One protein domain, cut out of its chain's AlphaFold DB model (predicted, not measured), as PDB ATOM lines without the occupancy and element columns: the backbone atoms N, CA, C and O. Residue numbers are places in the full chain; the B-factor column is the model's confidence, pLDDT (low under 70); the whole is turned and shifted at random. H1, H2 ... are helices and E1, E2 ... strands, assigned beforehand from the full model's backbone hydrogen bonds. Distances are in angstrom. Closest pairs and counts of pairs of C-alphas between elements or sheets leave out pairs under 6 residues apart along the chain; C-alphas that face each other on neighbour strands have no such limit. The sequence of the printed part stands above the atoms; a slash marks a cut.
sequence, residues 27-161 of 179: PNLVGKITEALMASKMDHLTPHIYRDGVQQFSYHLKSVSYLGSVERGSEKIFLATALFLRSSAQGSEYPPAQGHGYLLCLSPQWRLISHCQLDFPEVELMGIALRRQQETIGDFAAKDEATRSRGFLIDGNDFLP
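Overview. This is residues 27 to 161 of the 179 residues of an uncharacterized protein of Brevifollis gellanilyticus (UniProt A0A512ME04). A long, strongly twisted sheet of five antiparallel strands, E1 to E5, curls like part of a barrel, with helix H1 across one face. Over the other face fold two small sheets, E6 to E8 and E9 with E10, which with E2 to E5 make a rough, nearly closed ring, and the short helix H2 lies next to E9 and E10. The hairpin E1 and E2 and the link from E3 to E4 reach one far end of the model, and the turn from E2 to E3 reaches the other. The printed part has 135 residues, two named helices and ten named strands in the order H1, E1 to E8, H2, E9, E10, and its class is mixed, helices and strands. It is compact, with a radius of gyration of the C-alphas of 16.1 A, but elongated in outline, spanning 52 by 31 by 27 A.

Along the chain. H1, residues 29 to 40, begins with C-alpha 29 at (-8.040, -47.260, -25.592) and is 16.6 A long. E1, residues 48 to 52, measures 13.0 A. E2, residues 55 to 72, is the longest strand at 46.4 A and bends by 66 degrees at residue 68; its C-alpha 55 is at (22.845, -50.080, -8.583). E3, residues 75 to 86, measures 34.7 A, E4, residues 98 to 106, 25.1 A, and E5, residues 112 to 118, 16.2 A. The short strands E6, residues 124 to 126, E7, residues 129 to 132, and E8, residues 135 to 139, come next. H2, residues 145 to 150, follows, then E9, residues 152 to 154, and E10, residues 158 to 160, which ends with C-alpha 160 at (-9.156, -48.053, -4.378).

Arrangement. The strands E1 to E5 form a meander, each the antiparallel neighbour of the one before, with E1 and E5 as edge strands. The pairing of E2 is staggered: residues 55 to 59 pair with E1 and residues 59 to 72 with E3. In the hairpin E1 and E2, N 50 and O 57 are 3.1 A apart, within hydrogen-bond range. So are N 65 and O 81 in the hairpin E2 and E3, at 2.9 A, N 82 and O 102 in the hairpin E3 and E4, at 3.0 A, and N 103 and O 116 in the hairpin E4 and E5, at 3.0 A. H1 is on this sheet at a height of 6.8 A and runs across the strands, at 79 degrees to E3 on the local plane. It only just lies over E3, on which 3 of its 12 C-alphas fall. The closest C-alphas of H1 and E2 are those of Val 30 and Val 64, 6.4 A apart. E6, E7 and E8 form a second meander, with N 124 and O 131 at 2.9 A and N 130 and O 138 at 2.8 A, both within hydrogen-bond range. The closest C-alphas of E2 and E6, Leu 67 and Leu 125, are 5.6 A apart. Those of E8 and E9, Gly 138 and Ile 154, are 4.9 A apart. In the hairpin E9 and E10, N 152 and O 160 are 2.9 A apart, within hydrogen-bond range. The closest C-alphas of E5 and E10, Cys 116 and Leu 160, are 4.9 A apart. H2 is not on either of the two larger sheets; its Arg 150 and Phe 159 of E10 have C-alphas 7.2 A apart. H1 and H2 are apart. In H1 and H2 every O i to N i+4 pair is within hydrogen-bond range.

Size, cuts and confidence. The two C-alphas farthest apart, those of Gly 73 and Gly 91, are 52.8 A from each other. The printed part has no cut. The link from E3 to E4, with 11 residues, is long, and that from H1 to E1, with 7, is short; the other links are tight. The mean pLDDT of the printed part is 93.7, and no printed residue is under 70.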
ATOM      1  N   PRO A  27     -11.441 -46.044 -30.643       70.88
ATOM      2  CA  PRO A  27     -10.825 -47.344 -30.912       70.88
ATOM      3  C   PRO A  27      -9.442 -47.527 -30.256       70.88
ATOM      4  O   PRO A  27      -8.991 -48.656 -30.094       70.88
ATOM      5  N   ASN A  28      -8.749 -46.447 -29.863       86.56
ATOM      6  CA  ASN A  28      -7.384 -46.510 -29.317       86.56
ATOM      7  C   ASN A  28      -7.332 -46.377 -27.781       86.56
ATOM      8  O   ASN A  28      -6.726 -45.447 -27.244       86.56
ATOM      9  N   LEU A  29      -7.973 -47.301 -27.062       90.12
ATOM     10  CA  LEU A  29      -8.040 -47.260 -25.592       90.12
ATOM     11  C   LEU A  29      -6.680 -47.517 -24.933       90.12
ATOM     12  O   LEU A  29      -6.299 -46.814 -24.004       90.12
ATOM     13  N   VAL A  30      -5.902 -48.468 -25.457       91.94
ATOM     14  CA  VAL A  30      -4.556 -48.800 -24.951       91.94
ATOM     15  C   VAL A  30      -3.623 -47.584 -24.996       91.94
ATOM     16  O   VAL A  30      -2.948 -47.279 -24.009       91.94
ATOM     17  N   GLY A  31      -3.621 -46.851 -26.116       94.12
ATOM     18  CA  GLY A  31      -2.848 -45.617 -26.250       94.12
ATOM     19  C   GLY A  31      -3.282 -44.555 -25.241       94.12
ATOM     20  O   GLY A  31      -2.435 -43.962 -24.580       94.12
ATOM     21  N   LYS A  32      -4.594 -44.378 -25.045       94.50
ATOM     22  CA  LYS A  32      -5.143 -43.415 -24.078       94.50
ATOM     23  C   LYS A  32      -4.792 -43.741 -22.630       94.50
ATOM     24  O   LYS A  32      -4.422 -42.840 -21.883       94.50
ATOM     25  N   ILE A  33      -4.855 -45.014 -22.240       96.56
ATOM     26  CA  ILE A  33      -4.446 -45.460 -20.900       96.56
ATOM     27  C   ILE A  33      -2.953 -45.176 -20.689       96.56
ATOM     28  O   ILE A  33      -2.560 -44.643 -19.653       96.56
ATOM     29  N   THR A  34      -2.124 -45.473 -21.691       97.12
ATOM     30  CA  THR A  34      -0.678 -45.220 -21.626       97.12
ATOM     31  C   THR A  34      -0.372 -43.724 -21.506       97.12
ATOM     32  O   THR A  34       0.409 -43.326 -20.644       97.12
ATOM     33  N   GLU A  35      -1.023 -42.881 -22.314       96.69
ATOM     34  CA  GLU A  35      -0.920 -41.415 -22.230       96.69
ATOM     35  C   GLU A  35      -1.304 -40.902 -20.833       96.69
ATOM     36  O   GLU A  35      -0.584 -40.081 -20.261       96.69
ATOM     37  N   ALA A  36      -2.399 -41.414 -20.263       97.12
ATOM     38  CA  ALA A  36      -2.873 -41.041 -18.932       97.12
ATOM     39  C   ALA A  36      -1.854 -41.379 -17.836       97.12
ATOM     40  O   ALA A  36      -1.605 -40.560 -16.948       97.12
ATOM     41  N   LEU A  37      -1.235 -42.561 -17.920       97.50
ATOM     42  CA  LEU A  37      -0.178 -42.982 -17.002       97.50
ATOM     43  C   LEU A  37       1.029 -42.045 -17.092       97.50
ATOM     44  O   LEU A  37       1.473 -41.542 -16.063       97.50
ATOM     45  N   MET A  38       1.501 -41.715 -18.299       96.56
ATOM     46  CA  MET A  38       2.636 -40.793 -18.471       96.56
ATOM     47  C   MET A  38       2.314 -39.397 -17.930       96.56
ATOM     48  O   MET A  38       3.144 -38.763 -17.277       96.56
ATOM     49  N   ALA A  39       1.092 -38.920 -18.174       97.06
ATOM     50  CA  ALA A  39       0.628 -37.616 -17.717       97.06
ATOM     51  C   ALA A  39       0.473 -37.527 -16.190       97.06
ATOM     52  O   ALA A  39       0.509 -36.418 -15.655       97.06
ATOM     53  N   SER A  40       0.328 -38.662 -15.491       95.62
ATOM     54  CA  SER A  40       0.194 -38.704 -14.029       95.62
ATOM     55  C   SER A  40       1.435 -38.180 -13.302       95.62
ATOM     56  O   SER A  40       1.308 -37.626 -12.212       95.62
ATOM     57  N   LYS A  41       2.626 -38.343 -13.907       94.38
ATOM     58  CA  LYS A  41       3.937 -38.020 -13.313       94.38
ATOM     59  C   LYS A  41       4.183 -38.671 -11.945       94.38
ATOM     60  O   LYS A  41       5.009 -38.181 -11.182       94.38
ATOM     61  N   MET A  42       3.464 -39.744 -11.620       95.81
ATOM     62  CA  MET A  42       3.711 -40.523 -10.410       95.81
ATOM     63  C   MET A  42       4.807 -41.542 -10.709       95.81
ATOM     64  O   MET A  42       4.664 -42.324 -11.651       95.81
ATOM     65  N   ASP A  43       5.881 -41.560  -9.923       94.56
ATOM     66  CA  ASP A  43       7.047 -42.419 -10.186       94.56
ATOM     67  C   ASP A  43       6.650 -43.899 -10.319       94.56
ATOM     68  O   ASP A  43       7.031 -44.572 -11.274       94.56
ATOM     69  N   HIS A  44       5.786 -44.405  -9.435       94.31
ATOM     70  CA  HIS A  44       5.338 -45.805  -9.456       94.31
ATOM     71  C   HIS A  44       4.340 -46.146 -10.580       94.31
ATOM     72  O   HIS A  44       4.045 -47.324 -10.777       94.31
ATOM     73  N   LEU A  45       3.860 -45.155 -11.342       96.81
ATOM     74  CA  LEU A  45       2.983 -45.319 -12.517       96.81
ATOM     75  C   LEU A  45       3.588 -44.745 -13.805       96.81
ATOM     76  O   LEU A  45       2.889 -44.587 -14.808       96.81
ATOM     77  N   THR A  46       4.882 -44.426 -13.807       96.88
ATOM     78  CA  THR A  46       5.576 -43.906 -14.987       96.88
ATOM     79  C   THR A  46       6.874 -44.674 -15.232       96.88
ATOM     80  O   THR A  46       7.622 -44.935 -14.297       96.88
ATOM     81  N   PRO A  47       7.176 -45.077 -16.478       96.81
ATOM     82  CA  PRO A  47       8.455 -45.665 -16.828       96.81
ATOM     83  C   PRO A  47       9.593 -44.682 -16.593       96.81
ATOM     84  O   PRO A  47       9.537 -43.536 -17.038       96.81
ATOM     85  N   HIS A  48      10.649 -45.147 -15.944       97.31
ATOM     86  CA  HIS A  48      11.830 -44.343 -15.676       97.31
ATOM     87  C   HIS A  48      13.033 -45.239 -15.367       97.31
ATOM     88  O   HIS A  48      12.916 -46.445 -15.141       97.31
ATOM     89  N   ILE A  49      14.218 -44.640 -15.376       97.19
ATOM     90  CA  ILE A  49      15.443 -45.257 -14.871       97.19
ATOM     91  C   ILE A  49      15.764 -44.566 -13.555       97.19
ATOM     92  O   ILE A  49      15.723 -43.338 -13.482       97.19
ATOM     93  N   TYR A  50      16.109 -45.340 -12.535       95.81
ATOM     94  CA  TYR A  50      16.525 -44.803 -11.244       95.81
ATOM     95  C   TYR A  50      17.756 -45.535 -10.717       95.81
ATOM     96  O   TYR A  50      18.187 -46.563 -11.250       95.81
ATOM     97  N   ARG A  51      18.348 -44.960  -9.672       95.44
ATOM     98  CA  ARG A  51      19.472 -45.541  -8.945       95.44
ATOM     99  C   ARG A  51      19.077 -45.790  -7.502       95.44
ATOM    100  O   ARG A  51      18.441 -44.936  -6.893       95.44
ATOM    101  N   ASP A  52      19.509 -46.925  -6.979       91.88
ATOM    102  CA  ASP A  52      19.469 -47.249  -5.557       91.88
ATOM    103  C   ASP A  52      20.902 -47.591  -5.123       91.88
ATOM    104  O   ASP A  52      21.487 -48.606  -5.517       91.88
ATOM    105  N   GLY A  53      21.539 -46.642  -4.434       91.94
ATOM    106  CA  GLY A  53      22.976 -46.666  -4.170       91.94
ATOM    107  C   GLY A  53      23.813 -46.701  -5.457       91.94
ATOM    108  O   GLY A  53      23.749 -45.797  -6.292       91.94
ATOM    109  N   VAL A  54      24.634 -47.745  -5.601       92.88
ATOM    110  CA  VAL A  54      25.491 -47.966  -6.783       92.88
ATOM    111  C   VAL A  54      24.786 -48.734  -7.902       92.88
ATOM    112  O   VAL A  54      25.332 -48.858  -8.998       92.88
ATOM    113  N   GLN A  55      23.595 -49.270  -7.634       95.06
ATOM    114  CA  GLN A  55      22.845 -50.080  -8.583       95.06
ATOM    115  C   GLN A  55      21.902 -49.200  -9.408       95.06
ATOM    116  O   GLN A  55      21.331 -48.228  -8.912       95.06
ATOM    117  N   GLN A  56      21.740 -49.546 -10.684       97.31
ATOM    118  CA  GLN A  56      20.847 -48.860 -11.615       97.31
ATOM    119  C   GLN A  56      19.746 -49.818 -12.068       97.31
ATOM    120  O   GLN A  56      20.034 -50.954 -12.445       97.31
ATOM    121  N   PHE A  57      18.503 -49.350 -12.056       97.56
ATOM    122  CA  PHE A  57      17.315 -50.128 -12.396       97.56
ATOM    123  C   PHE A  57      16.509 -49.417 -13.479       97.56
ATOM    124  O   PHE A  57      16.514 -48.186 -13.561       97.56
ATOM    125  N   SER A  58      15.783 -50.182 -14.291       97.31
ATOM    126  CA  SER A  58      14.725 -49.645 -15.142       97.31
ATOM    127  C   SER A  58      13.365 -50.099 -14.633       97.31
ATOM    128  O   SER A  58      13.165 -51.252 -14.248       97.31
ATOM    129  N   TYR A  59      12.420 -49.173 -14.638       97.94
ATOM    130  CA  TYR A  59      11.018 -49.426 -14.384       97.94
ATOM    131  C   TYR A  59      10.263 -49.173 -15.680       97.94
ATOM    132  O   TYR A  59      10.377 -48.092 -16.258       97.94
ATOM    133  N   HIS A  60       9.555 -50.173 -16.197       96.56
ATOM    134  CA  HIS A  60       8.900 -50.067 -17.497       96.56
ATOM    135  C   HIS A  60       7.483 -50.623 -17.478       96.56
ATOM    136  O   HIS A  60       7.186 -51.601 -16.796       96.56
ATOM    137  N   LEU A  61       6.616 -49.988 -18.265       97.50
ATOM    138  CA  LEU A  61       5.253 -50.444 -18.488       97.50
ATOM    139  C   LEU A  61       5.290 -51.685 -19.386       97.50
ATOM    140  O   LEU A  61       5.762 -51.622 -20.522       97.50
ATOM    141  N   LYS A  62       4.818 -52.819 -18.867       96.62
ATOM    142  CA  LYS A  62       4.804 -54.107 -19.567       96.62
ATOM    143  C   LYS A  62       3.513 -54.317 -20.346       96.62
ATOM    144  O   LYS A  62       3.565 -54.788 -21.481       96.62
ATOM    145  N   SER A  63       2.376 -53.987 -19.745       96.19
ATOM    146  CA  SER A  63       1.065 -54.087 -20.385       96.19
ATOM    147  C   SER A  63       0.058 -53.140 -19.742       96.19
ATOM    148  O   SER A  63       0.199 -52.740 -18.585       96.19
ATOM    149  N   VAL A  64      -0.973 -52.805 -20.514       96.56
ATOM    150  CA  VAL A  64      -2.206 -52.185 -20.027       96.56
ATOM    151  C   VAL A  64      -3.390 -52.944 -20.601       96.56
ATOM    152  O   VAL A  64      -3.320 -53.426 -21.734       96.56
ATOM    153  N   SER A  65      -4.474 -53.036 -19.840       94.50
ATOM    154  CA  SER A  65      -5.717 -53.658 -20.289       94.50
ATOM    155  C   SER A  65      -6.899 -52.766 -19.949       94.50
ATOM    156  O   SER A  65      -7.002 -52.271 -18.829       94.50
ATOM    157  N   TYR A  66      -7.791 -52.550 -20.910       94.44
ATOM    158  CA  TYR A  66      -9.067 -51.888 -20.659       94.44
ATOM    159  C   TYR A  66     -10.059 -52.909 -20.099       94.44
ATOM    160  O   TYR A  66     -10.275 -53.952 -20.713       94.44
ATOM    161  N   LEU A  67     -10.667 -52.602 -18.953       94.06
ATOM    162  CA  LEU A  67     -11.624 -53.491 -18.291       94.06
ATOM    163  C   LEU A  67     -13.075 -53.139 -18.601       94.06
ATOM    164  O   LEU A  67     -13.939 -54.000 -18.505       94.06
ATOM    165  N   GLY A  68     -13.369 -51.885 -18.930       93.06
ATOM    166  CA  GLY A  68     -14.744 -51.438 -19.100       93.06
ATOM    167  C   GLY A  68     -14.991 -50.067 -18.499       93.06
ATOM    168  O   GLY A  68     -14.064 -49.351 -18.114       93.06
ATOM    169  N   SER A  69     -16.261 -49.699 -18.401       92.88
ATOM    170  CA  SER A  69     -16.674 -48.462 -17.742       92.88
ATOM    171  C   SER A  69     -17.698 -48.727 -16.661       92.88
ATOM    172  O   SER A  69     -18.559 -49.582 -16.842       92.88
ATOM    173  N   VAL A  70     -17.649 -47.939 -15.592       92.75
ATOM    174  CA  VAL A  70     -18.680 -47.897 -14.555       92.75
ATOM    175  C   VAL A  70     -19.340 -46.527 -14.606       92.75
ATOM    176  O   VAL A  70     -18.664 -45.496 -14.618       92.75
ATOM    177  N   GLU A  71     -20.664 -46.520 -14.646       91.00
ATOM    178  CA  GLU A  71     -21.475 -45.309 -14.626       91.00
ATOM    179  C   GLU A  71     -22.211 -45.221 -13.293       91.00
ATOM    180  O   GLU A  71     -22.711 -46.225 -12.794       91.00
ATOM    181  N   ARG A  72     -22.261 -44.028 -12.698       88.00
ATOM    182  CA  ARG A  72     -23.010 -43.727 -11.474       88.00
ATOM    183  C   ARG A  72     -23.706 -42.384 -11.645       88.00
ATOM    184  O   ARG A  72     -23.073 -41.330 -11.615       88.00
ATOM    185  N   GLY A  73     -25.026 -42.415 -11.807       85.81
ATOM    186  CA  GLY A  73     -25.785 -41.207 -12.132       85.81
ATOM    187  C   GLY A  73     -25.324 -40.626 -13.472       85.81
ATOM    188  O   GLY A  73     -25.426 -41.296 -14.492       85.81
ATOM    189  N   SER A  74     -24.820 -39.391 -13.474       85.69
ATOM    190  CA  SER A  74     -24.242 -38.748 -14.666       85.69
ATOM    191  C   SER A  74     -22.724 -38.915 -14.784       85.69
ATOM    192  O   SER A  74     -22.130 -38.424 -15.742       85.69
ATOM    193  N   GLU A  75     -22.075 -39.529 -13.793       90.38
ATOM    194  CA  GLU A  75     -20.630 -39.728 -13.794       90.38
ATOM    195  C   GLU A  75     -20.274 -41.051 -14.464       90.38
ATOM    196  O   GLU A  75     -20.901 -42.079 -14.217       90.38
ATOM    197  N   LYS A  76     -19.232 -41.023 -15.294       91.56
ATOM    198  CA  LYS A  76     -18.675 -42.195 -15.963       91.56
ATOM    199  C   LYS A  76     -17.190 -42.267 -15.672       91.56
ATOM    200  O   LYS A  76     -16.486 -41.270 -15.826       91.56
ATOM    201  N   ILE A  77     -16.720 -43.449 -15.306       94.19
ATOM    202  CA  ILE A  77     -15.299 -43.745 -15.167       94.19
ATOM    203  C   ILE A  77     -14.943 -44.940 -16.041       94.19
ATOM    204  O   ILE A  77     -15.762 -45.834 -16.257       94.19
ATOM    205  N   PHE A  78     -13.714 -44.963 -16.531       94.69
ATOM    206  CA  PHE A  78     -13.139 -46.117 -17.207       94.69
ATOM    207  C   PHE A  78     -12.218 -46.855 -16.246       94.69
ATOM    208  O   PHE A  78     -11.429 -46.232 -15.531       94.69
ATOM    209  N   LEU A  79     -12.316 -48.178 -16.245       96.38
ATOM    210  CA  LEU A  79     -11.449 -49.056 -15.483       96.38
ATOM    211  C   LEU A  79     -10.417 -49.686 -16.409       96.38
ATOM    212  O   LEU A  79     -10.723 -50.116 -17.525       96.38
ATOM    213  N   ALA A  80      -9.183 -49.736 -15.933       96.88
ATOM    214  CA  ALA A  80      -8.077 -50.367 -16.629       96.88
ATOM    215  C   ALA A  80      -7.122 -51.013 -15.625       96.88
ATOM    216  O   ALA A  80      -7.086 -50.617 -14.461       96.88
ATOM    217  N   THR A  81      -6.314 -51.961 -16.083       97.81
ATOM    218  CA  THR A  81      -5.129 -52.405 -15.349       97.81
ATOM    219  C   THR A  81      -3.851 -51.981 -16.046       97.81
ATOM    220  O   THR A  81      -3.814 -51.799 -17.265       97.81
ATOM    221  N   ALA A  82      -2.792 -51.826 -15.256       98.00
ATOM    222  CA  ALA A  82      -1.432 -51.667 -15.744       98.00
ATOM    223  C   ALA A  82      -0.499 -52.613 -14.992       98.00
ATOM    224  O   ALA A  82      -0.598 -52.747 -13.774       98.00
ATOM    225  N   LEU A  83       0.418 -53.240 -15.722       97.81
ATOM    226  CA  LEU A  83       1.501 -54.034 -15.158       97.81
ATOM    227  C   LEU A  83       2.822 -53.349 -15.478       97.81
ATOM    228  O   LEU A  83       3.169 -53.155 -16.646       97.81
ATOM    229  N   PHE A  84       3.574 -53.026 -14.437       97.69
ATOM    230  CA  PHE A  84       4.937 -52.538 -14.541       97.69
ATOM    231  C   PHE A  84       5.929 -53.611 -14.115       97.69
ATOM    232  O   PHE A  84       5.626 -54.471 -13.290       97.69
ATOM    233  N   LEU A  85       7.135 -53.535 -14.666       97.19
ATOM    234  CA  LEU A  85       8.256 -54.373 -14.278       97.19
ATOM    235  C   LEU A  85       9.421 -53.489 -13.843       97.19
ATOM    236  O   LEU A  85       9.908 -52.655 -14.611       97.19
ATOM    237  N   ARG A  86       9.911 -53.726 -12.627       96.81
ATOM    238  CA  ARG A  86      11.260 -53.333 -12.227       96.81
ATOM    239  C   ARG A  86      12.226 -54.395 -12.732       96.81
ATOM    240  O   ARG A  86      12.067 -55.570 -12.406       96.81
ATOM    241  N   SER A  87      13.235 -53.994 -13.495       96.94
ATOM    242  CA  SER A  87      14.321 -54.884 -13.901       96.94
ATOM    243  C   SER A  87      15.124 -55.390 -12.695       96.94
ATOM    244  O   SER A  87      15.024 -54.860 -11.585       96.94
ATOM    245  N   SER A  88      15.984 -56.381 -12.925       96.69
ATOM    246  CA  SER A  88      17.148 -56.590 -12.057       96.69
ATOM    247  C   SER A  88      18.120 -55.404 -12.162       96.69
ATOM    248  O   SER A  88      18.005 -54.575 -13.075       96.69
ATOM    249  N   ALA A  89      19.072 -55.308 -11.229       95.62
ATOM    250  CA  ALA A  89      20.114 -54.284 -11.291       95.62
ATOM    251  C   ALA A  89      20.951 -54.434 -12.575       95.62
ATOM    252  O   ALA A  89      21.236 -55.540 -13.026       95.62
ATOM    253  N   GLN A  90      21.365 -53.321 -13.179       96.19
ATOM    254  CA  GLN A  90      22.157 -53.338 -14.408       96.19
ATOM    255  C   GLN A  90      23.439 -54.168 -14.229       96.19
ATOM    256  O   GLN A  90      24.265 -53.870 -13.370       96.19
ATOM    257  N   GLY A  91      23.607 -55.200 -15.061       94.69
ATOM    258  CA  GLY A  91      24.751 -56.117 -14.984       94.69
ATOM    259  C   GLY A  91      24.658 -57.173 -13.874       94.69
ATOM    260  O   GLY A  91      25.651 -57.838 -13.600       94.69
ATOM    261  N   SER A  92      23.493 -57.336 -13.241       93.12
ATOM    262  CA  SER A  92      23.240 -58.309 -12.178       93.12
ATOM    263  C   SER A  92      21.876 -58.979 -12.365       93.12
ATOM    264  O   SER A  92      20.919 -58.360 -12.825       93.12
ATOM    265  N   GLU A  93      21.755 -60.239 -11.959       91.50
ATOM    266  CA  GLU A  93      20.455 -60.914 -11.840       91.50
ATOM    267  C   GLU A  93      19.767 -60.615 -10.497       91.50
ATOM    268  O   GLU A  93      18.568 -60.852 -10.358       91.50
ATOM    269  N   TYR A  94      20.497 -60.041  -9.532       91.38
ATOM    270  CA  TYR A  94      20.038 -59.770  -8.169       91.38
ATOM    271  C   TYR A  94      19.972 -58.260  -7.842       91.38
ATOM    272  O   TYR A  94      20.925 -57.539  -8.162       91.38
ATOM    273  N   PRO A  95      18.902 -57.786  -7.161       90.69
ATOM    274  CA  PRO A  95      17.668 -58.533  -6.896       90.69
ATOM    275  C   PRO A  95      16.956 -58.883  -8.216       90.69
ATOM    276  O   PRO A  95      17.131 -58.158  -9.198       90.69
ATOM    277  N   PRO A  96      16.177 -59.980  -8.265       95.00
ATOM    278  CA  PRO A  96      15.466 -60.363  -9.478       95.00
ATOM    279  C   PRO A  96      14.449 -59.297  -9.887       95.00
ATOM    280  O   PRO A  96      14.019 -58.466  -9.076       95.00
ATOM    281  N   ALA A  97      14.046 -59.338 -11.154       95.12
ATOM    282  CA  ALA A  97      12.967 -58.502 -11.654       95.12
ATOM    283  C   ALA A  97      11.676 -58.723 -10.843       95.12
ATOM    284  O   ALA A  97      11.382 -59.837 -10.409       95.12
ATOM    285  N   GLN A  98      10.914 -57.651 -10.636       95.75
ATOM    286  CA  GLN A  98       9.672 -57.658  -9.856       95.75
ATOM    287  C   GLN A  98       8.556 -56.982 -10.645       95.75
ATOM    288  O   GLN A  98       8.791 -55.968 -11.304       95.75
ATOM    289  N   GLY A  99       7.358 -57.565 -10.594       96.06
ATOM    290  CA  GLY A  99       6.165 -57.015 -11.227       96.06
ATOM    291  C   GLY A  99       5.274 -56.289 -10.233       96.06
ATOM    292  O   GLY A  99       5.110 -56.752  -9.109       96.06
ATOM    293  N   HIS A 100       4.697 -55.170 -10.665       96.38
ATOM    294  CA  HIS A 100       3.736 -54.389  -9.891       96.38
ATOM    295  C   HIS A 100       2.479 -54.159 -10.733       96.38
ATOM    296  O   HIS A 100       2.540 -53.528 -11.795       96.38
ATOM    297  N   GLY A 101       1.356 -54.713 -10.280       96.88
ATOM    298  CA  GLY A 101       0.050 -54.525 -10.894       96.88
ATOM    299  C   GLY A 101      -0.694 -53.347 -10.275       96.88
ATOM    300  O   GLY A 101      -0.551 -53.060  -9.087       96.88
ATOM    301  N   TYR A 102      -1.511 -52.676 -11.081       97.62
ATOM    302  CA  TYR A 102      -2.355 -51.572 -10.636       97.62
ATOM    303  C   TYR A 102      -3.740 -51.656 -11.259       97.62
ATOM    304  O   TYR A 102      -3.871 -51.957 -12.449       97.62
ATOM    305  N   LEU A 103      -4.755 -51.322 -10.465       97.94
ATOM    306  CA  LEU A 103      -6.091 -50.972 -10.936       97.94
ATOM    307  C   LEU A 103      -6.166 -49.457 -11.103       97.94
ATOM    308  O   LEU A 103      -5.749 -48.712 -10.219       97.94
ATOM    309  N   LEU A 104      -6.717 -49.000 -12.221       98.06
ATOM    310  CA  LEU A 104      -6.783 -47.593 -12.596       98.06
ATOM    311  C   LEU A 104      -8.237 -47.167 -12.791       98.06
ATOM    312  O   LEU A 104      -8.998 -47.844 -13.484       98.06
ATOM    313  N   CYS A 105      -8.584 -45.997 -12.262       97.44
ATOM    314  CA  CYS A 105      -9.792 -45.262 -12.613       97.44
ATOM    315  C   CYS A 105      -9.421 -44.039 -13.445       97.44
ATOM    316  O   CYS A 105      -8.641 -43.181 -13.019       97.44
ATOM    317  N   LEU A 106     -10.024 -43.945 -14.621       96.94
ATOM    318  CA  LEU A 106      -9.792 -42.881 -15.584       96.94
ATOM    319  C   LEU A 106     -11.083 -42.085 -15.791       96.94
ATOM    320  O   LEU A 106     -12.170 -42.655 -15.886       96.94
ATOM    321  N   SER A 107     -10.968 -40.762 -15.878       95.12
ATOM    322  CA  SER A 107     -12.100 -39.895 -16.217       95.12
ATOM    323  C   SER A 107     -12.514 -40.057 -17.689       95.12
ATOM    324  O   SER A 107     -11.744 -40.596 -18.490       95.12
ATOM    325  N   PRO A 108     -13.663 -39.494 -18.117       92.00
ATOM    326  CA  PRO A 108     -14.060 -39.488 -19.526       92.00
ATOM    327  C   PRO A 108     -13.062 -38.782 -20.462       92.00
ATOM    328  O   PRO A 108     -13.058 -39.011 -21.667       92.00
ATOM    329  N   GLN A 109     -12.204 -37.918 -19.910       93.25
ATOM    330  CA  GLN A 109     -11.115 -37.240 -20.624       93.25
ATOM    331  C   GLN A 109      -9.780 -37.984 -20.504       93.25
ATOM    332  O   GLN A 109      -8.736 -37.391 -20.771       93.25
ATOM    333  N   TRP A 110      -9.801 -39.251 -20.080       93.31
ATOM    334  CA  TRP A 110      -8.623 -40.106 -19.926       93.31
ATOM    335  C   TRP A 110      -7.569 -39.531 -18.979       93.31
ATOM    336  O   TRP A 110      -6.372 -39.640 -19.218       93.31
ATOM    337  N   ARG A 111      -8.007 -38.902 -17.884       96.12
ATOM    338  CA  ARG A 111      -7.110 -38.512 -16.787       96.12
ATOM    339  C   ARG A 111      -7.177 -39.561 -15.691       96.12
ATOM    340  O   ARG A 111      -8.276 -39.979 -15.339       96.12
ATOM    341  N   LEU A 112      -6.031 -39.941 -15.133       97.62
ATOM    342  CA  LEU A 112      -5.984 -40.787 -13.944       97.62
ATOM    343  C   LEU A 112      -6.570 -40.023 -12.752       97.62
ATOM    344  O   LEU A 112      -6.059 -38.964 -12.391       97.62
ATOM    345  N   ILE A 113      -7.655 -40.545 -12.179       95.94
ATOM    346  CA  ILE A 113      -8.366 -39.929 -11.045       95.94
ATOM    347  C   ILE A 113      -8.225 -40.733  -9.753       95.94
ATOM    348  O   ILE A 113      -8.351 -40.169  -8.671       95.94
ATOM    349  N   SER A 114      -7.968 -42.035  -9.857       96.50
ATOM    350  CA  SER A 114      -7.737 -42.918  -8.716       96.50
ATOM    351  C   SER A 114      -7.017 -44.185  -9.171       96.50
ATOM    352  O   SER A 114      -7.124 -44.569 -10.339       96.50
ATOM    353  N   HIS A 115      -6.290 -44.830  -8.265       97.56
ATOM    354  CA  HIS A 115      -5.644 -46.119  -8.491       97.56
ATOM    355  C   HIS A 115      -5.379 -46.837  -7.164       97.56
ATOM    356  O   HIS A 115      -5.307 -46.199  -6.116       97.56
ATOM    357  N   CYS A 116      -5.184 -48.150  -7.228       96.75
ATOM    358  CA  CYS A 116      -4.636 -48.958  -6.135       96.75
ATOM    359  C   CYS A 116      -3.724 -50.053  -6.693       96.75
ATOM    360  O   CYS A 116      -3.672 -50.263  -7.914       96.75
ATOM    361  N   GLN A 117      -2.986 -50.729  -5.817       95.50
ATOM    362  CA  GLN A 117      -2.154 -51.858  -6.207       95.50
ATOM    363  C   GLN A 117      -3.027 -53.102  -6.430       95.50
ATOM    364  O   GLN A 117      -4.100 -53.264  -5.850       95.50
ATOM    365  N   LEU A 118      -2.566 -53.975  -7.321       93.62
ATOM    366  CA  LEU A 118      -3.077 -55.325  -7.506       93.62
ATOM    367  C   LEU A 118      -1.896 -56.287  -7.473       93.62
ATOM    368  O   LEU A 118      -0.972 -56.154  -8.277       93.62
ATOM    369  N   ASP A 119      -1.966 -57.292  -6.606       87.56
ATOM    370  CA  ASP A 119      -0.964 -58.361  -6.587       87.56
ATOM    371  C   ASP A 119      -1.001 -59.171  -7.891       87.56
ATOM    372  O   ASP A 119       0.039 -59.529  -8.442       87.56
ATOM    373  N   PHE A 120      -2.207 -59.379  -8.434       87.75
ATOM    374  CA  PHE A 120      -2.435 -60.042  -9.718       87.75
ATOM    375  C   PHE A 120      -3.337 -59.164 -10.606       87.75
ATOM    376  O   PHE A 120      -4.534 -59.031 -10.306       87.75
ATOM    377  N   PRO A 121      -2.790 -58.526 -11.661       87.19
ATOM    378  CA  PRO A 121      -3.519 -57.586 -12.518       87.19
ATOM    379  C   PRO A 121      -4.467 -58.262 -13.523       87.19
ATOM    380  O   PRO A 121      -5.187 -57.564 -14.242       87.19
ATOM    381  N   GLU A 122      -4.477 -59.595 -13.607       92.75
ATOM    382  CA  GLU A 122      -5.410 -60.372 -14.424       92.75
ATOM    383  C   GLU A 122      -6.797 -60.397 -13.775       92.75
ATOM    384  O   GLU A 122      -7.153 -61.295 -13.010       92.75
ATOM    385  N   VAL A 123      -7.582 -59.369 -14.081       94.50
ATOM    386  CA  VAL A 123      -8.941 -59.178 -13.575       94.50
ATOM    387  C   VAL A 123      -9.867 -58.798 -14.723       94.50
ATOM    388  O   VAL A 123      -9.423 -58.311 -15.764       94.50
ATOM    389  N   GLU A 124     -11.159 -58.998 -14.525       94.00
ATOM    390  CA  GLU A 124     -12.203 -58.607 -15.464       94.00
ATOM    391  C   GLU A 124     -13.289 -57.805 -14.749       94.00
ATOM    392  O   GLU A 124     -13.506 -57.949 -13.544       94.00
ATOM    393  N   LEU A 125     -13.971 -56.945 -15.497       93.56
ATOM    394  CA  LEU A 125     -15.178 -56.285 -15.025       93.56
ATOM    395  C   LEU A 125     -16.377 -57.057 -15.573       93.56
ATOM    396  O   LEU A 125     -16.530 -57.154 -16.788       93.56
ATOM    397  N   MET A 126     -17.224 -57.570 -14.682       90.69
ATOM    398  CA  MET A 126     -18.481 -58.224 -15.044       90.69
ATOM    399  C   MET A 126     -19.644 -57.420 -14.467       90.69
ATOM    400  O   MET A 126     -19.857 -57.381 -13.248       90.69
ATOM    401  N   GLY A 127     -20.372 -56.720 -15.336       89.06
ATOM    402  CA  GLY A 127     -21.257 -55.638 -14.909       89.06
ATOM    403  C   GLY A 127     -20.488 -54.617 -14.064       89.06
ATOM    404  O   GLY A 127     -19.614 -53.927 -14.569       89.06
ATOM    405  N   ILE A 128     -20.800 -54.531 -12.770       91.00
ATOM    406  CA  ILE A 128     -20.188 -53.584 -11.816       91.00
ATOM    407  C   ILE A 128     -19.295 -54.271 -10.774       91.00
ATOM    408  O   ILE A 128     -18.828 -53.628  -9.838       91.00
ATOM    409  N   ALA A 129     -19.053 -55.573 -10.933       93.69
ATOM    410  CA  ALA A 129     -18.181 -56.353 -10.067       93.69
ATOM    411  C   ALA A 129     -16.810 -56.536 -10.728       93.69
ATOM    412  O   ALA A 129     -16.719 -56.990 -11.872       93.69
ATOM    413  N   LEU A 130     -15.746 -56.218  -9.995       95.12
ATOM    414  CA  LEU A 130     -14.386 -56.582 -10.366       95.12
ATOM    415  C   LEU A 130     -14.140 -58.026  -9.947       95.12
ATOM    416  O   LEU A 130     -14.299 -58.373  -8.772       95.12
ATOM    417  N   ARG A 131     -13.743 -58.867 -10.897       95.06
ATOM    418  CA  ARG A 131     -13.543 -60.293 -10.665       95.06
ATOM    419  C   ARG A 131     -12.133 -60.728 -10.998       95.06
ATOM    420  O   ARG A 131     -11.523 -60.249 -11.951       95.06
ATOM    421  N   ARG A 132     -11.657 -61.705 -10.235       94.00
ATOM    422  CA  ARG A 132     -10.497 -62.517 -10.583       94.00
ATOM    423  C   ARG A 132     -10.966 -63.954 -10.689       94.00
ATOM    424  O   ARG A 132     -11.426 -64.535  -9.708       94.00
ATOM    425  N   GLN A 133     -10.865 -64.522 -11.888       90.06
ATOM    426  CA  GLN A 133     -11.427 -65.839 -12.191       90.06
ATOM    427  C   GLN A 133     -12.929 -65.883 -11.842       90.06
ATOM    428  O   GLN A 133     -13.737 -65.271 -12.528       90.06
ATOM    429  N   GLN A 134     -13.319 -66.586 -10.775       88.75
ATOM    430  CA  GLN A 134     -14.715 -66.678 -10.340       88.75
ATOM    431  C   GLN A 134     -15.029 -65.843  -9.091       88.75
ATOM    432  O   GLN A 134     -16.203 -65.704  -8.740       88.75
ATOM    433  N   GLU A 135     -14.027 -65.248  -8.452       93.38
ATOM    434  CA  GLU A 135     -14.177 -64.496  -7.209       93.38
ATOM    435  C   GLU A 135     -14.427 -63.011  -7.482       93.38
ATOM    436  O   GLU A 135     -13.824 -62.428  -8.382       93.38
ATOM    437  N   THR A 136     -15.328 -62.397  -6.709       94.94
ATOM    438  CA  THR A 136     -15.510 -60.939  -6.721       94.94
ATOM    439  C   THR A 136     -14.513 -60.325  -5.756       94.94
ATOM    440  O   THR A 136     -14.615 -60.537  -4.553       94.94
ATOM    441  N   ILE A 137     -13.572 -59.557  -6.292       95.00
ATOM    442  CA  ILE A 137     -12.511 -58.904  -5.519       95.00
ATOM    443  C   ILE A 137     -12.800 -57.422  -5.269       95.00
ATOM    444  O   ILE A 137     -12.073 -56.789  -4.518       95.00
ATOM    445  N   GLY A 138     -13.835 -56.860  -5.896       94.06
ATOM    446  CA  GLY A 138     -14.281 -55.488  -5.677       94.06
ATOM    447  C   GLY A 138     -15.700 -55.281  -6.196       94.06
ATOM    448  O   GLY A 138     -16.075 -55.843  -7.225       94.06
ATOM    449  N   ASP A 139     -16.492 -54.477  -5.490       93.00
ATOM    450  CA  ASP A 139     -17.884 -54.190  -5.850       93.00
ATOM    451  C   ASP A 139     -18.113 -52.683  -6.012       93.00
ATOM    452  O   ASP A 139     -18.191 -51.935  -5.033       93.00
ATOM    453  N   PHE A 140     -18.257 -52.233  -7.260       92.94
ATOM    454  CA  PHE A 140     -18.525 -50.830  -7.577       92.94
ATOM    455  C   PHE A 140     -19.999 -50.438  -7.384       92.94
ATOM    456  O   PHE A 140     -20.347 -49.263  -7.532       92.94
ATOM    457  N   ALA A 141     -20.871 -51.386  -7.025       88.56
ATOM    458  CA  ALA A 141     -22.251 -51.111  -6.633       88.56
ATOM    459  C   ALA A 141     -22.358 -50.459  -5.252       88.56
ATOM    460  O   ALA A 141     -23.393 -49.857  -4.957       88.56
ATOM    461  N   ALA A 142     -21.335 -50.601  -4.402       86.12
ATOM    462  CA  ALA A 142     -21.379 -50.183  -3.008       86.12
ATOM    463  C   ALA A 142     -21.598 -48.662  -2.856       86.12
ATOM    464  O   ALA A 142     -20.966 -47.825  -3.510       86.12
ATOM    465  N   LYS A 143     -22.546 -48.293  -1.982       83.31
ATOM    466  CA  LYS A 143     -22.967 -46.897  -1.732       83.31
ATOM    467  C   LYS A 143     -22.944 -46.508  -0.260       83.31
ATOM    468  O   LYS A 143     -23.345 -45.390   0.067       83.31
ATOM    469  N   ASP A 144     -22.533 -47.417   0.613       89.19
ATOM    470  CA  ASP A 144     -22.450 -47.153   2.041       89.19
ATOM    471  C   ASP A 144     -21.440 -46.032   2.337       89.19
ATOM    472  O   ASP A 144     -20.532 -45.735   1.552       89.19
ATOM    473  N   GLU A 145     -21.627 -45.371   3.476       90.25
ATOM    474  CA  GLU A 145     -20.789 -44.241   3.882       90.25
ATOM    475  C   GLU A 145     -19.322 -44.635   4.050       90.25
ATOM    476  O   GLU A 145     -18.435 -43.832   3.746       90.25
ATOM    477  N   ALA A 146     -19.049 -45.874   4.477       90.06
ATOM    478  CA  ALA A 146     -17.682 -46.349   4.622       90.06
ATOM    479  C   ALA A 146     -17.006 -46.413   3.250       90.06
ATOM    480  O   ALA A 146     -15.943 -45.826   3.083       90.06
ATOM    481  N   THR A 147     -17.640 -47.006   2.238       91.62
ATOM    482  CA  THR A 147     -17.117 -47.016   0.860       91.62
ATOM    483  C   THR A 147     -16.923 -45.604   0.297       91.62
ATOM    484  O   THR A 147     -15.892 -45.315  -0.307       91.62
ATOM    485  N   ARG A 148     -17.870 -44.686   0.527       91.75
ATOM    486  CA  ARG A 148     -17.775 -43.298   0.027       91.75
ATOM    487  C   ARG A 148     -16.700 -42.459   0.716       91.75
ATOM    488  O   ARG A 148     -16.254 -41.478   0.127       91.75
ATOM    489  N   SER A 149     -16.309 -42.802   1.941       89.88
ATOM    490  CA  SER A 149     -15.239 -42.114   2.677       89.88
ATOM    491  C   SER A 149     -13.868 -42.736   2.397       89.88
ATOM    492  O   SER A 149     -12.931 -42.017   2.047       89.88
ATOM    493  N   ARG A 150     -13.753 -44.068   2.477       90.25
ATOM    494  CA  ARG A 150     -12.470 -44.791   2.400       90.25
ATOM    495  C   ARG A 150     -12.091 -45.282   1.001       90.25
ATOM    496  O   ARG A 150     -10.911 -45.466   0.726       90.25
ATOM    497  N   GLY A 151     -13.064 -45.480   0.112       94.12
ATOM    498  CA  GLY A 151     -12.868 -46.168  -1.163       94.12
ATOM    499  C   GLY A 151     -13.389 -47.603  -1.183       94.12
ATOM    500  O   GLY A 151     -13.926 -48.119  -0.197       94.12
ATOM    501  N   PHE A 152     -13.238 -48.245  -2.339       94.62
ATOM    502  CA  PHE A 152     -13.624 -49.636  -2.551       94.62
ATOM    503  C   PHE A 152     -12.537 -50.558  -2.011       94.62
ATOM    504  O   PHE A 152     -11.367 -50.372  -2.333       94.62
ATOM    505  N   LEU A 153     -12.924 -51.549  -1.209       94.50
ATOM    506  CA  LEU A 153     -12.007 -52.609  -0.806       94.50
ATOM    507  C   LEU A 153     -11.749 -53.505  -2.018       94.50
ATOM    508  O   LEU A 153     -12.696 -54.061  -2.576       94.50
ATOM    509  N   ILE A 154     -10.485 -53.620  -2.404       94.88
ATOM    510  CA  ILE A 154     -10.013 -54.446  -3.507       94.88
ATOM    511  C   ILE A 154      -9.161 -55.574  -2.930       94.88
ATOM    512  O   ILE A 154      -8.255 -55.342  -2.130       94.88
ATOM    513  N   ASP A 155      -9.471 -56.808  -3.326       89.56
ATOM    514  CA  ASP A 155      -8.694 -58.005  -2.971       89.56
ATOM    515  C   ASP A 155      -8.563 -58.233  -1.448       89.56
ATOM    516  O   ASP A 155      -7.595 -58.805  -0.951       89.56
ATOM    517  N   GLY A 156      -9.519 -57.706  -0.677       85.81
ATOM    518  CA  GLY A 156      -9.559 -57.805   0.783       85.81
ATOM    519  C   GLY A 156      -8.518 -56.974   1.545       85.81
ATOM    520  O   GLY A 156      -8.663 -56.841   2.761       85.81
ATOM    521  N   ASN A 157      -7.524 -56.385   0.870       85.38
ATOM    522  CA  ASN A 157      -6.329 -55.832   1.522       85.38
ATOM    523  C   ASN A 157      -5.954 -54.408   1.095       85.38
ATOM    524  O   ASN A 157      -5.283 -53.725   1.868       85.38
ATOM    525  N   ASP A 158      -6.364 -53.953  -0.090       91.56
ATOM    526  CA  ASP A 158      -6.055 -52.602  -0.569       91.56
ATOM    527  C   ASP A 158      -7.341 -51.804  -0.807       91.56
ATOM    528  O   ASP A 158      -8.416 -52.363  -1.030       91.56
ATOM    529  N   PHE A 159      -7.248 -50.482  -0.741       93.94
ATOM    530  CA  PHE A 159      -8.372 -49.597  -1.016       93.94
ATOM    531  C   PHE A 159      -8.126 -48.828  -2.300       93.94
ATOM    532  O   PHE A 159      -7.180 -48.054  -2.403       93.94
ATOM    533  N   LEU A 160      -9.043 -48.968  -3.253       96.31
ATOM    534  CA  LEU A 160      -9.156 -48.053  -4.378       96.31
ATOM    535  C   LEU A 160      -9.865 -46.782  -3.902       96.31
ATOM    536  O   LEU A 160     -11.066 -46.849  -3.606       96.31
ATOM    537  N   PRO A 161      -9.183 -45.620  -3.853       95.25
ATOM    538  CA  PRO A 161      -9.813 -44.386  -3.414       95.25
ATOM    539  C   PRO A 161     -11.075 -44.094  -4.222       95.25
ATOM    540  O   PRO A 161     -11.102 -44.244  -5.446       95.25
TER     541      PRO A 161